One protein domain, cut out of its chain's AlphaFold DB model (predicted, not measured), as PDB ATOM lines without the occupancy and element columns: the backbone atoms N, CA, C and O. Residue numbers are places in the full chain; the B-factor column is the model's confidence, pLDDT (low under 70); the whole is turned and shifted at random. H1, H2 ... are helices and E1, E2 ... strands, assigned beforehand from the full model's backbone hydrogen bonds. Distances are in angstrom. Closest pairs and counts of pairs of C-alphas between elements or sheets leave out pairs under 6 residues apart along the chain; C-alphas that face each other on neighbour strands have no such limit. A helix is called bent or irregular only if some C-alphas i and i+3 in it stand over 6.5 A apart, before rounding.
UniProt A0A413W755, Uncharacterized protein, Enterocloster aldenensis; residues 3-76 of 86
ATOM      1  N   HIS A   3     -28.190   4.360 -40.975       84.69
ATOM      2  CA  HIS A   3     -28.162   3.268 -41.941       84.69
ATOM      3  C   HIS A   3     -27.544   3.724 -43.265       84.69
ATOM      4  O   HIS A   3     -27.407   4.917 -43.547       84.69
ATOM      5  N   ILE A   4     -27.121   2.749 -44.071       88.75
ATOM      6  CA  ILE A   4     -26.508   2.990 -45.376       88.75
ATOM      7  C   ILE A   4     -27.595   2.936 -46.450       88.75
ATOM      8  O   ILE A   4     -28.221   1.895 -46.661       88.75
ATOM      9  N   ASN A   5     -27.768   4.022 -47.200       90.56
ATOM     10  CA  ASN A   5     -28.507   3.991 -48.456       90.56
ATOM     11  C   ASN A   5     -27.659   3.311 -49.535       90.56
ATOM     12  O   ASN A   5     -26.749   3.904 -50.119       90.56
ATOM     13  N   LYS A   6     -27.981   2.051 -49.828       86.06
ATOM     14  CA  LYS A   6     -27.241   1.237 -50.800       86.06
ATOM     15  C   LYS A   6     -27.225   1.842 -52.208       86.06
ATOM     16  O   LYS A   6     -26.219   1.707 -52.900       86.06
ATOM     17  N   LEU A   7     -28.298   2.513 -52.632       88.56
ATOM     18  CA  LEU A   7     -28.378   3.116 -53.964       88.56
ATOM     19  C   LEU A   7     -27.422   4.306 -54.091       88.56
ATOM     20  O   LEU A   7     -26.639   4.359 -55.040       88.56
ATOM     21  N   GLU A   8     -27.440   5.216 -53.115       90.31
ATOM     22  CA  GLU A   8     -26.534   6.372 -53.089       90.31
ATOM     23  C   GLU A   8     -25.074   5.937 -52.936       90.31
ATOM     24  O   GLU A   8     -24.194   6.465 -53.616       90.31
ATOM     25  N   LEU A   9     -24.809   4.898 -52.136       88.94
ATOM     26  CA  LEU A   9     -23.465   4.342 -52.023       88.94
ATOM     27  C   LEU A   9     -22.989   3.772 -53.362       88.94
ATOM     28  O   LEU A   9     -21.908   4.115 -53.829       88.94
ATOM     29  N   VAL A  10     -23.799   2.941 -54.023       86.69
ATOM     30  CA  VAL A  10     -23.457   2.397 -55.345       86.69
ATOM     31  C   VAL A  10     -23.253   3.516 -56.366       86.69
ATOM     32  O   VAL A  10     -22.357   3.408 -57.200       86.69
ATOM     33  N   LYS A  11     -24.023   4.605 -56.301       90.06
ATOM     34  CA  LYS A  11     -23.822   5.784 -57.151       90.06
ATOM     35  C   LYS A  11     -22.477   6.461 -56.876       90.06
ATOM     36  O   LYS A  11     -21.700   6.624 -57.815       90.06
ATOM     37  N   PHE A  12     -22.155   6.757 -55.616       90.06
ATOM     38  CA  PHE A  12     -20.858   7.317 -55.217       90.06
ATOM     39  C   PHE A  12     -19.694   6.444 -55.709       90.06
ATOM     40  O   PHE A  12     -18.734   6.932 -56.309       90.06
ATOM     41  N   LEU A  13     -19.800   5.129 -55.523       86.69
ATOM     42  CA  LEU A  13     -18.795   4.174 -55.987       86.69
ATOM     43  C   LEU A  13     -18.742   4.088 -57.503       86.69
ATOM     44  O   LEU A  13     -17.664   3.946 -58.069       86.69
ATOM     45  N   ASN A  14     -19.866   4.229 -58.190       84.75
ATOM     46  CA  ASN A  14     -19.871   4.254 -59.640       84.75
ATOM     47  C   ASN A  14     -19.227   5.535 -60.214       84.75
ATOM     48  O   ASN A  14     -18.696   5.536 -61.323       84.75
ATOM     49  N   GLU A  15     -19.253   6.633 -59.471       87.25
ATOM     50  CA  GLU A  15     -18.606   7.882 -59.874       87.25
ATOM     51  C   GLU A  15     -17.111   7.902 -59.524       87.25
ATOM     52  O   GLU A  15     -16.312   8.474 -60.267       87.25
ATOM     53  N   LYS A  16     -16.717   7.285 -58.403       83.00
ATOM     54  CA  LYS A  16     -15.335   7.328 -57.889       83.00
ATOM     55  C   LYS A  16     -14.516   6.066 -58.162       83.00
ATOM     56  O   LYS A  16     -13.309   6.165 -58.353       83.00
ATOM     57  N   ILE A  17     -15.151   4.893 -58.175       73.06
ATOM     58  CA  ILE A  17     -14.508   3.564 -58.178       73.06
ATOM     59  C   ILE A  17     -14.846   2.722 -59.424       73.06
ATOM     60  O   ILE A  17     -14.066   1.839 -59.740       73.06
ATOM     61  N   LYS A  18     -15.916   2.982 -60.193       62.84
ATOM     62  CA  LYS A  18     -16.391   2.106 -61.306       62.84
ATOM     63  C   LYS A  18     -15.348   1.641 -62.315       62.84
ATOM     64  O   LYS A  18     -15.480   0.557 -62.861       62.84
ATOM     65  N   ASN A  19     -14.331   2.460 -62.568       64.06
ATOM     66  CA  ASN A  19     -13.240   2.137 -63.492       64.06
ATOM     67  C   ASN A  19     -11.907   1.898 -62.766       64.06
ATOM     68  O   ASN A  19     -10.851   1.826 -63.391       64.06
ATOM     69  N   THR A  20     -11.943   1.803 -61.440       74.44
ATOM     70  CA  THR A  20     -10.785   1.546 -60.597       74.44
ATOM     71  C   THR A  20     -10.649   0.043 -60.425       74.44
ATOM     72  O   THR A  20     -11.329  -0.594 -59.617       74.44
ATOM     73  N   LYS A  21      -9.734  -0.525 -61.210       88.06
ATOM     74  CA  LYS A  21      -9.200  -1.858 -60.952       88.06
ATOM     75  C   LYS A  21      -8.601  -1.901 -59.548       88.06
ATOM     76  O   LYS A  21      -8.046  -0.909 -59.073       88.06
ATOM     77  N   CYS A  22      -8.684  -3.053 -58.897       90.81
ATOM     78  CA  CYS A  22      -7.992  -3.303 -57.644       90.81
ATOM     79  C   CYS A  22      -6.509  -2.926 -57.788       90.81
ATOM     80  O   CYS A  22      -5.843  -3.480 -58.663       90.81
ATOM     81  N   PRO A  23      -5.962  -2.037 -56.941       90.88
ATOM     82  CA  PRO A  23      -4.573  -1.599 -57.066       90.88
ATOM     83  C   PRO A  23      -3.566  -2.716 -56.758       90.88
ATOM     84  O   PRO A  23      -2.389  -2.568 -57.062       90.88
ATOM     85  N   LEU A  24      -4.018  -3.818 -56.146       94.75
ATOM     86  CA  LEU A  24      -3.166  -4.943 -55.770       94.75
ATOM     87  C   LEU A  24      -3.128  -6.060 -56.825       94.75
ATOM     88  O   LEU A  24      -2.068  -6.626 -57.060       94.75
ATOM     89  N   CYS A  25      -4.265  -6.403 -57.443       95.88
ATOM     90  CA  CYS A  25      -4.366  -7.545 -58.372       95.88
ATOM     91  C   CYS A  25      -4.966  -7.207 -59.745       95.88
ATOM     92  O   CYS A  25      -5.154  -8.096 -60.574       95.88
ATOM     93  N   GLU A  26      -5.311  -5.939 -59.973       93.00
ATOM     94  CA  GLU A  26      -5.857  -5.403 -61.225       93.00
ATOM     95  C   GLU A  26      -7.218  -5.967 -61.677       93.00
ATOM     96  O   GLU A  26      -7.692  -5.649 -62.772       93.00
ATOM     97  N   LYS A  27      -7.882  -6.767 -60.837       93.06
ATOM     98  CA  LYS A  27      -9.262  -7.234 -61.044       93.06
ATOM     99  C   LYS A  27     -10.279  -6.191 -60.581       93.06
ATOM    100  O   LYS A  27      -9.970  -5.361 -59.730       93.06
ATOM    101  N   ASP A  28     -11.489  -6.229 -61.117       87.50
ATOM    102  CA  ASP A  28     -12.577  -5.275 -60.851       87.50
ATOM    103  C   ASP A  28     -13.726  -5.877 -60.021       87.50
ATOM    104  O   ASP A  28     -14.828  -5.331 -59.964       87.50
ATOM    105  N   ASP A  29     -13.446  -6.973 -59.313       90.25
ATOM    106  CA  ASP A  29     -14.432  -7.698 -58.521       90.25
ATOM    107  C   ASP A  29     -14.492  -7.204 -57.064       90.25
ATOM    108  O   ASP A  29     -13.729  -7.638 -56.191       90.25
ATOM    109  N   TRP A  30     -15.398  -6.260 -56.802       88.75
ATOM    110  CA  TRP A  30     -15.564  -5.614 -55.496       88.75
ATOM    111  C   TRP A  30     -16.828  -6.083 -54.758       88.75
ATOM    112  O   TRP A  30     -17.895  -6.277 -55.348       88.75
ATOM    113  N   THR A  31     -16.727  -6.206 -53.433       90.81
ATOM    114  CA  THR A  31     -17.865  -6.367 -52.520       90.81
ATOM    115  C   THR A  31     -17.916  -5.220 -51.520       90.81
ATOM    116  O   THR A  31     -16.880  -4.748 -51.055       90.81
ATOM    117  N   ILE A  32     -19.122  -4.764 -51.194       88.19
ATOM    118  CA  ILE A  32     -19.367  -3.606 -50.330       88.19
ATOM    119  C   ILE A  32     -20.022  -4.109 -49.046       88.19
ATOM    120  O   ILE A  32     -20.975  -4.885 -49.113       88.19
ATOM    121  N   SER A  33     -19.522  -3.673 -47.892       87.19
ATOM    122  CA  SER A  33     -20.172  -3.951 -46.611       87.19
ATOM    123  C   SER A  33     -21.507  -3.210 -46.487       87.19
ATOM    124  O   SER A  33     -21.589  -2.018 -46.776       87.19
ATOM    125  N   GLU A  34     -22.529  -3.895 -45.974       82.56
ATOM    126  CA  GLU A  34     -23.818  -3.292 -45.594       82.56
ATOM    127  C   GLU A  34     -23.814  -2.754 -44.151       82.56
ATOM    128  O   GLU A  34     -24.785  -2.154 -43.695       82.56
ATOM    129  N   HIS A  35     -22.704  -2.939 -43.433       86.69
ATOM    130  CA  HIS A  35     -22.506  -2.474 -42.066       86.69
ATOM    131  C   HIS A  35     -21.536  -1.294 -41.999       86.69
ATOM    132  O   HIS A  35     -20.543  -1.244 -42.735       86.69
ATOM    133  N   LEU A  36     -21.812  -0.389 -41.058       88.75
ATOM    134  CA  LEU A  36     -20.905   0.670 -40.627       88.75
ATOM    135  C   LEU A  36     -19.975   0.135 -39.538       88.75
ATOM    136  O   LEU A  36     -20.427  -0.515 -38.596       88.75
ATOM    137  N   TYR A  37     -18.691   0.459 -39.640       89.62
ATOM    138  CA  TYR A  37     -17.702   0.155 -38.605       89.62
ATOM    139  C   TYR A  37     -17.127   1.446 -38.028       89.62
ATOM    140  O   TYR A  37     -17.077   2.468 -38.708       89.62
ATOM    141  N   GLY A  38     -16.675   1.405 -36.777       88.25
ATOM    142  CA  GLY A  38     -15.922   2.496 -36.163       88.25
ATOM    143  C   GLY A  38     -14.425   2.216 -36.219       88.25
ATOM    144  O   GLY A  38     -13.990   1.125 -35.847       88.25
ATOM    145  N   LEU A  39     -13.627   3.196 -36.646       86.31
ATOM    146  CA  LEU A  39     -12.178   3.146 -36.441       86.31
ATOM    147  C   LEU A  39     -11.839   3.601 -35.023       86.31
ATOM    148  O   LEU A  39     -12.159   4.727 -34.640       86.31
ATOM    149  N   VAL A  40     -11.161   2.734 -34.278       82.50
ATOM    150  CA  VAL A  40     -10.673   3.007 -32.925       82.50
ATOM    151  C   VAL A  40      -9.167   3.222 -32.991       82.50
ATOM    152  O   VAL A  40      -8.432   2.330 -33.416       82.50
ATOM    153  N   ASN A  41      -8.703   4.398 -32.571       78.81
ATOM    154  CA  ASN A  41      -7.275   4.643 -32.396       78.81
ATOM    155  C   ASN A  41      -6.848   4.197 -30.989       78.81
ATOM    156  O   ASN A  41      -7.368   4.702 -29.997       78.81
ATOM    157  N   LEU A  42      -5.911   3.251 -30.912       79.94
ATOM    158  CA  LEU A  42      -5.439   2.676 -29.650       79.94
ATOM    159  C   LEU A  42      -4.332   3.504 -28.976       79.94
ATOM    160  O   LEU A  42      -4.156   3.385 -27.766       79.94
ATOM    161  N   ASP A  43      -3.630   4.361 -29.723       80.56
ATOM    162  CA  ASP A  43      -2.552   5.212 -29.194       80.56
ATOM    163  C   ASP A  43      -3.104   6.418 -28.420       80.56
ATOM    164  O   ASP A  43      -2.447   6.988 -27.548       80.56
ATOM    165  N   ILE A  44      -4.345   6.802 -28.720       68.38
ATOM    166  CA  ILE A  44      -5.081   7.831 -27.995       68.38
ATOM    167  C   ILE A  44      -5.792   7.113 -26.849       68.38
ATOM    168  O   ILE A  44      -6.897   6.593 -27.020       68.38
ATOM    169  N   GLY A  45      -5.118   7.016 -25.699       57.59
ATOM    170  CA  GLY A  45      -5.646   6.361 -24.501       57.59
ATOM    171  C   GLY A  45      -7.117   6.727 -24.267       57.59
ATOM    172  O   GLY A  45      -7.437   7.905 -24.125       57.59
ATOM    173  N   ASN A  46      -7.975   5.698 -24.270       62.56
ATOM    174  CA  ASN A  46      -9.452   5.690 -24.272       62.56
ATOM    175  C   ASN A  46     -10.161   5.413 -25.610       62.56
ATOM    176  O   ASN A  46     -11.388   5.462 -25.638       62.56
ATOM    177  N   GLY A  47      -9.458   5.031 -26.682       60.50
ATOM    178  CA  GLY A  47     -10.102   4.390 -27.837       60.50
ATOM    179  C   GLY A  47     -11.197   5.246 -28.479       60.50
ATOM    180  O   GLY A  47     -12.292   4.756 -28.753       60.50
ATOM    181  N   ALA A  48     -10.924   6.538 -28.677       61.34
ATOM    182  CA  ALA A  48     -11.877   7.433 -29.318       61.34
ATOM    183  C   ALA A  48     -12.242   6.887 -30.711       61.34
ATOM    184  O   ALA A  48     -11.362   6.651 -31.544       61.34
ATOM    185  N   ILE A  49     -13.540   6.675 -30.954       65.94
ATOM    186  CA  ILE A  49     -14.045   6.335 -32.285       65.94
ATOM    187  C   ILE A  49     -13.875   7.581 -33.143       65.94
ATOM    188  O   ILE A  49     -14.532   8.594 -32.913       65.94
ATOM    189  N   CYS A  50     -12.962   7.524 -34.109       66.69
ATOM    190  CA  CYS A  50     -12.624   8.702 -34.895       66.69
ATOM    191  C   CYS A  50     -13.625   8.948 -36.025       66.69
ATOM    192  O   CYS A  50     -13.955  10.099 -36.268       66.69
ATOM    193  N   ASN A  51     -14.086   7.903 -36.729       81.06
ATOM    194  CA  ASN A  51     -14.984   8.024 -37.885       81.06
ATOM    195  C   ASN A  51     -15.752   6.719 -38.157       81.06
ATOM    196  O   ASN A  51     -15.199   5.628 -37.982       81.06
ATOM    197  N   SER A  52     -16.980   6.847 -38.671       88.69
ATOM    198  CA  SER A  52     -17.728   5.745 -39.287       88.69
ATOM    199  C   SER A  52     -17.147   5.420 -40.658       88.69
ATOM    200  O   SER A  52     -16.921   6.320 -41.473       88.69
ATOM    201  N   ILE A  53     -16.928   4.139 -40.929       92.12
ATOM    202  CA  ILE A  53     -16.320   3.654 -42.164       92.12
ATOM    203  C   ILE A  53     -17.146   2.556 -42.833       92.12
ATOM    204  O   ILE A  53     -17.816   1.762 -42.172       92.12
ATOM    205  N   ILE A  54     -17.044   2.504 -44.160       92.38
ATOM    206  CA  ILE A  54     -17.632   1.478 -45.021       92.38
ATOM    207  C   ILE A  54     -16.485   0.744 -45.734       92.38
ATOM    208  O   ILE A  54     -15.807   1.345 -46.574       92.38
ATOM    209  N   PRO A  55     -16.233  -0.534 -45.400       93.06
ATOM    210  CA  PRO A  55     -15.262  -1.358 -46.106       93.06
ATOM    211  C   PRO A  55     -15.741  -1.769 -47.500       93.06
ATOM    212  O   PRO A  55     -16.887  -2.190 -47.688       93.06
ATOM    213  N   ILE A  56     -14.816  -1.728 -48.455       91.62
ATOM    214  CA  ILE A  56     -14.960  -2.317 -49.786       91.62
ATOM    215  C   ILE A  56     -13.803  -3.278 -49.997       91.62
ATOM    216  O   ILE A  56     -12.643  -2.886 -49.889       91.62
ATOM    217  N   VAL A  57     -14.118  -4.531 -50.298       93.06
ATOM    218  CA  VAL A  57     -13.141  -5.620 -50.352       93.06
ATOM    219  C   VAL A  57     -13.079  -6.176 -51.767       93.06
ATOM    220  O   VAL A  57     -14.109  -6.482 -52.369       93.06
ATOM    221  N   CYS A  58     -11.876  -6.308 -52.315       93.44
ATOM    222  CA  CYS A  58     -11.655  -7.045 -53.552       93.44
ATOM    223  C   CYS A  58     -11.795  -8.542 -53.263       93.44
ATOM    224  O   CYS A  58     -11.045  -9.077 -52.442       93.44
ATOM    225  N   ARG A  59     -12.725  -9.225 -53.936       94.38
ATOM    226  CA  ARG A  59     -12.983 -10.657 -53.698       94.38
ATOM    227  C   ARG A  59     -11.831 -11.562 -54.142       94.38
ATOM    228  O   ARG A  59     -11.680 -12.650 -53.603       94.38
ATOM    229  N   GLU A  60     -10.998 -11.087 -55.064       96.44
ATOM    230  CA  GLU A  60      -9.900 -11.860 -55.656       96.44
ATOM    231  C   GLU A  60      -8.658 -11.929 -54.760       96.44
ATOM    232  O   GLU A  60      -8.037 -12.979 -54.628       96.44
ATOM    233  N   CYS A  61      -8.270 -10.809 -54.139       96.31
ATOM    234  CA  CYS A  61      -7.017 -10.718 -53.372       96.31
ATOM    235  C   CYS A  61      -7.180 -10.197 -51.939       96.31
ATOM    236  O   CYS A  61      -6.191 -10.070 -51.220       96.31
ATOM    237  N   GLY A  62      -8.399  -9.846 -51.520       95.69
ATOM    238  CA  GLY A  62      -8.680  -9.337 -50.175       95.69
ATOM    239  C   GLY A  62      -8.264  -7.882 -49.930       95.69
ATOM    240  O   GLY A  62      -8.470  -7.374 -48.827       95.69
ATOM    241  N   ASN A  63      -7.715  -7.178 -50.932       95.25
ATOM    242  CA  ASN A  63      -7.394  -5.759 -50.788       95.25
ATOM    243  C   ASN A  63      -8.640  -4.974 -50.364       95.25
ATOM    244  O   ASN A  63      -9.668  -5.021 -51.044       95.25
ATOM    245  N   THR A  64      -8.529  -4.247 -49.255       93.81
ATOM    246  CA  THR A  64      -9.652  -3.555 -48.626       93.81
ATOM    247  C   THR A  64      -9.432  -2.049 -48.659       93.81
ATOM    248  O   THR A  64      -8.400  -1.554 -48.213       93.81
ATOM    249  N   ILE A  65     -10.420  -1.318 -49.169       91.19
ATOM    250  CA  ILE A  65     -10.484   0.143 -49.135       91.19
ATOM    251  C   ILE A  65     -11.485   0.539 -48.051       91.19
ATOM    252  O   ILE A  65     -12.611   0.044 -48.031       91.19
ATOM    253  N   LEU A  66     -11.080   1.437 -47.154       92.19
ATOM    254  CA  LEU A  66     -11.947   1.981 -46.111       92.19
ATOM    255  C   LEU A  66     -12.401   3.381 -46.512       92.19
ATOM    256  O   LEU A  66     -11.580   4.285 -46.663       92.19
ATOM    257  N   LEU A  67     -13.710   3.560 -46.681       90.69
ATOM    258  CA  LEU A  67     -14.303   4.858 -46.985       90.69
ATOM    259  C   LEU A  67     -14.881   5.478 -45.724       90.69
ATOM    260  O   LEU A  67     -15.599   4.803 -44.994       90.69
ATOM    261  N   GLN A  68     -14.630   6.765 -45.495       90.62
ATOM    262  CA  GLN A  68     -15.366   7.522 -44.482       90.62
ATOM    263  C   GLN A  68     -16.831   7.652 -44.918       90.62
ATOM    264  O   GLN A  68     -17.112   8.132 -46.018       90.62
ATOM    265  N   ALA A  69     -17.759   7.196 -44.077       90.31
ATOM    266  CA  ALA A  69     -19.168   7.066 -44.443       90.31
ATOM    267  C   ALA A  69     -19.822   8.423 -44.768       90.31
ATOM    268  O   ALA A  69     -20.560   8.529 -45.747       90.31
ATOM    269  N   ASP A  70     -19.490   9.475 -44.015       89.00
ATOM    270  CA  ASP A  70     -20.002  10.843 -44.193       89.00
ATOM    271  C   ASP A  70     -19.617  11.452 -45.553       89.00
ATOM    272  O   ASP A  70     -20.347  12.274 -46.103       89.00
ATOM    273  N   LYS A  71     -18.495  11.016 -46.138       90.31
ATOM    274  CA  LYS A  71     -18.030  11.480 -47.455       90.31
ATOM    275  C   LYS A  71     -18.758  10.839 -48.632       90.31
ATOM    276  O   LYS A  71     -18.594  11.307 -49.757       90.31
ATOM    277  N   THR A  72     -19.542   9.789 -48.396       89.94
ATOM    278  CA  THR A  72     -20.246   9.067 -49.467       89.94
ATOM    279  C   THR A  72     -21.596   9.686 -49.827       89.94
ATOM    280  O   THR A  72     -22.130   9.384 -50.887       89.94
ATOM    281  N   GLY A  73     -22.172  10.517 -48.946       89.25
ATOM    282  CA  GLY A  73     -23.562  10.981 -49.071       89.25
ATOM    283  C   GLY A  73     -24.612   9.882 -48.852       89.25
ATOM    284  O   GLY A  73     -25.802  10.157 -48.944       89.25
ATOM    285  N   ALA A  74     -24.191   8.650 -48.544       89.00
ATOM    286  CA  ALA A  74     -25.072   7.496 -48.372       89.00
ATOM    287  C   ALA A  74     -25.501   7.256 -46.915       89.00
ATOM    288  O   ALA A  74     -26.178   6.268 -46.639       89.00
ATOM    289  N   LEU A  75     -25.085   8.112 -45.979       89.69
ATOM    290  CA  LEU A  75     -25.457   8.005 -44.572       89.69
ATOM    291  C   LEU A  75     -26.815   8.682 -44.354       89.69
ATOM    292  O   LEU A  75     -26.946   9.877 -44.612       89.69
ATOM    293  N   ILE A  76     -27.807   7.921 -43.892       85.88
ATOM    294  CA  ILE A  76     -29.137   8.440 -43.548       85.88
ATOM    295  C   ILE A  76     -29.332   8.352 -42.038       85.88
ATOM    296  O   ILE A  76     -29.006   7.339 -41.415       85.88
TER     297      ILE A  76
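Overview. This is residues 3 to 76 of the 86 residues of an uncharacterized protein of Enterocloster aldenensis (UniProt A0A413W755). Look first for one long, bent strand, E3, the spine of a small, strongly twisted sheet: E2 pairs with its first part in a hairpin that reaches toward one end of the longest axis, and E1 and E4 line opposite sides of its later part. Near the bend the short helix H2 sits beside the strands, while H1 only grazes the sheet and meets H2 in a small contact. Along the chain, the 74 printed residues include two named helices and four named strands: first H1, then the strands E1, E2, E3 and E4, and last H2; the class is mixed, helices and strands, with half of the printed residues in named elements, and the sheet is branched, with the antiparallel neighbour pairs E1 and E3, E2 and E3, and E3 and E4. The whole is only just compact, close to loose, with a radius of gyration of the C-alphas of 13.5 A and spans of 39 by 28 by 16 A.

Arrangement. Start at E3, residues 49 to 58, which bends by 59 degrees at residue 52. E2, residues 37 to 40, is beside residues 49 to 53; N 53 and O 37 are 2.8 A apart, within hydrogen-bond range. On the same side of E3, E1, residues 30 to 32, is beside residues 56 to 58, with N 31 and O 57 at 2.8 A. On the other side is E4, residues 64 to 68, with N 54 and O 67 at 2.8 A. E2, E3 and E4 form a meander, each strand the antiparallel neighbour of the one before, in two hairpins. E1 and E2 are apart. H2, residues 69 to 72, is on the sheet, only just at the sheet's level at a height of 3.8 A; its closest C-alpha pair with E3 is Ile 53 and Ala 69, 5.0 A. H1, residues 6 to 16, only grazes the sheet with residues 6 to 13. H1 and H2 only just touch, with 3 pairs of C-alphas within 8 A, the closest being Phe 12 and Thr 72 at 6.0 A. In H1 every O i to N i+4 pair is within hydrogen-bond range; H2 is too short for such a pair.

Along the chain. Find C-alpha 6 at (-27.241, 1.237, -50.800), where H1 begins its 15.1 A. E1 covers 6.7 A and E2 9.5 A. From C-alpha 49 at (-14.045, 6.335, -32.285), E3 runs 25.2 A. E4 measures 13.1 A, and H2 measures 5.5 A, ending at C-alpha 72 at (-20.246, 9.067, -49.467).

Size, cuts and confidence. The C-alphas farthest apart are Asn 19 and Gly 45, 39.9 A. Residues 3 to 4 pair antiparallel with residues 75 to 76. The printed part has no cut, and the H1 to E1 link is long, 13 residues. Mean pLDDT of the printed part is 85.7; residues 18 to 19 and 44 to 50 are under 70.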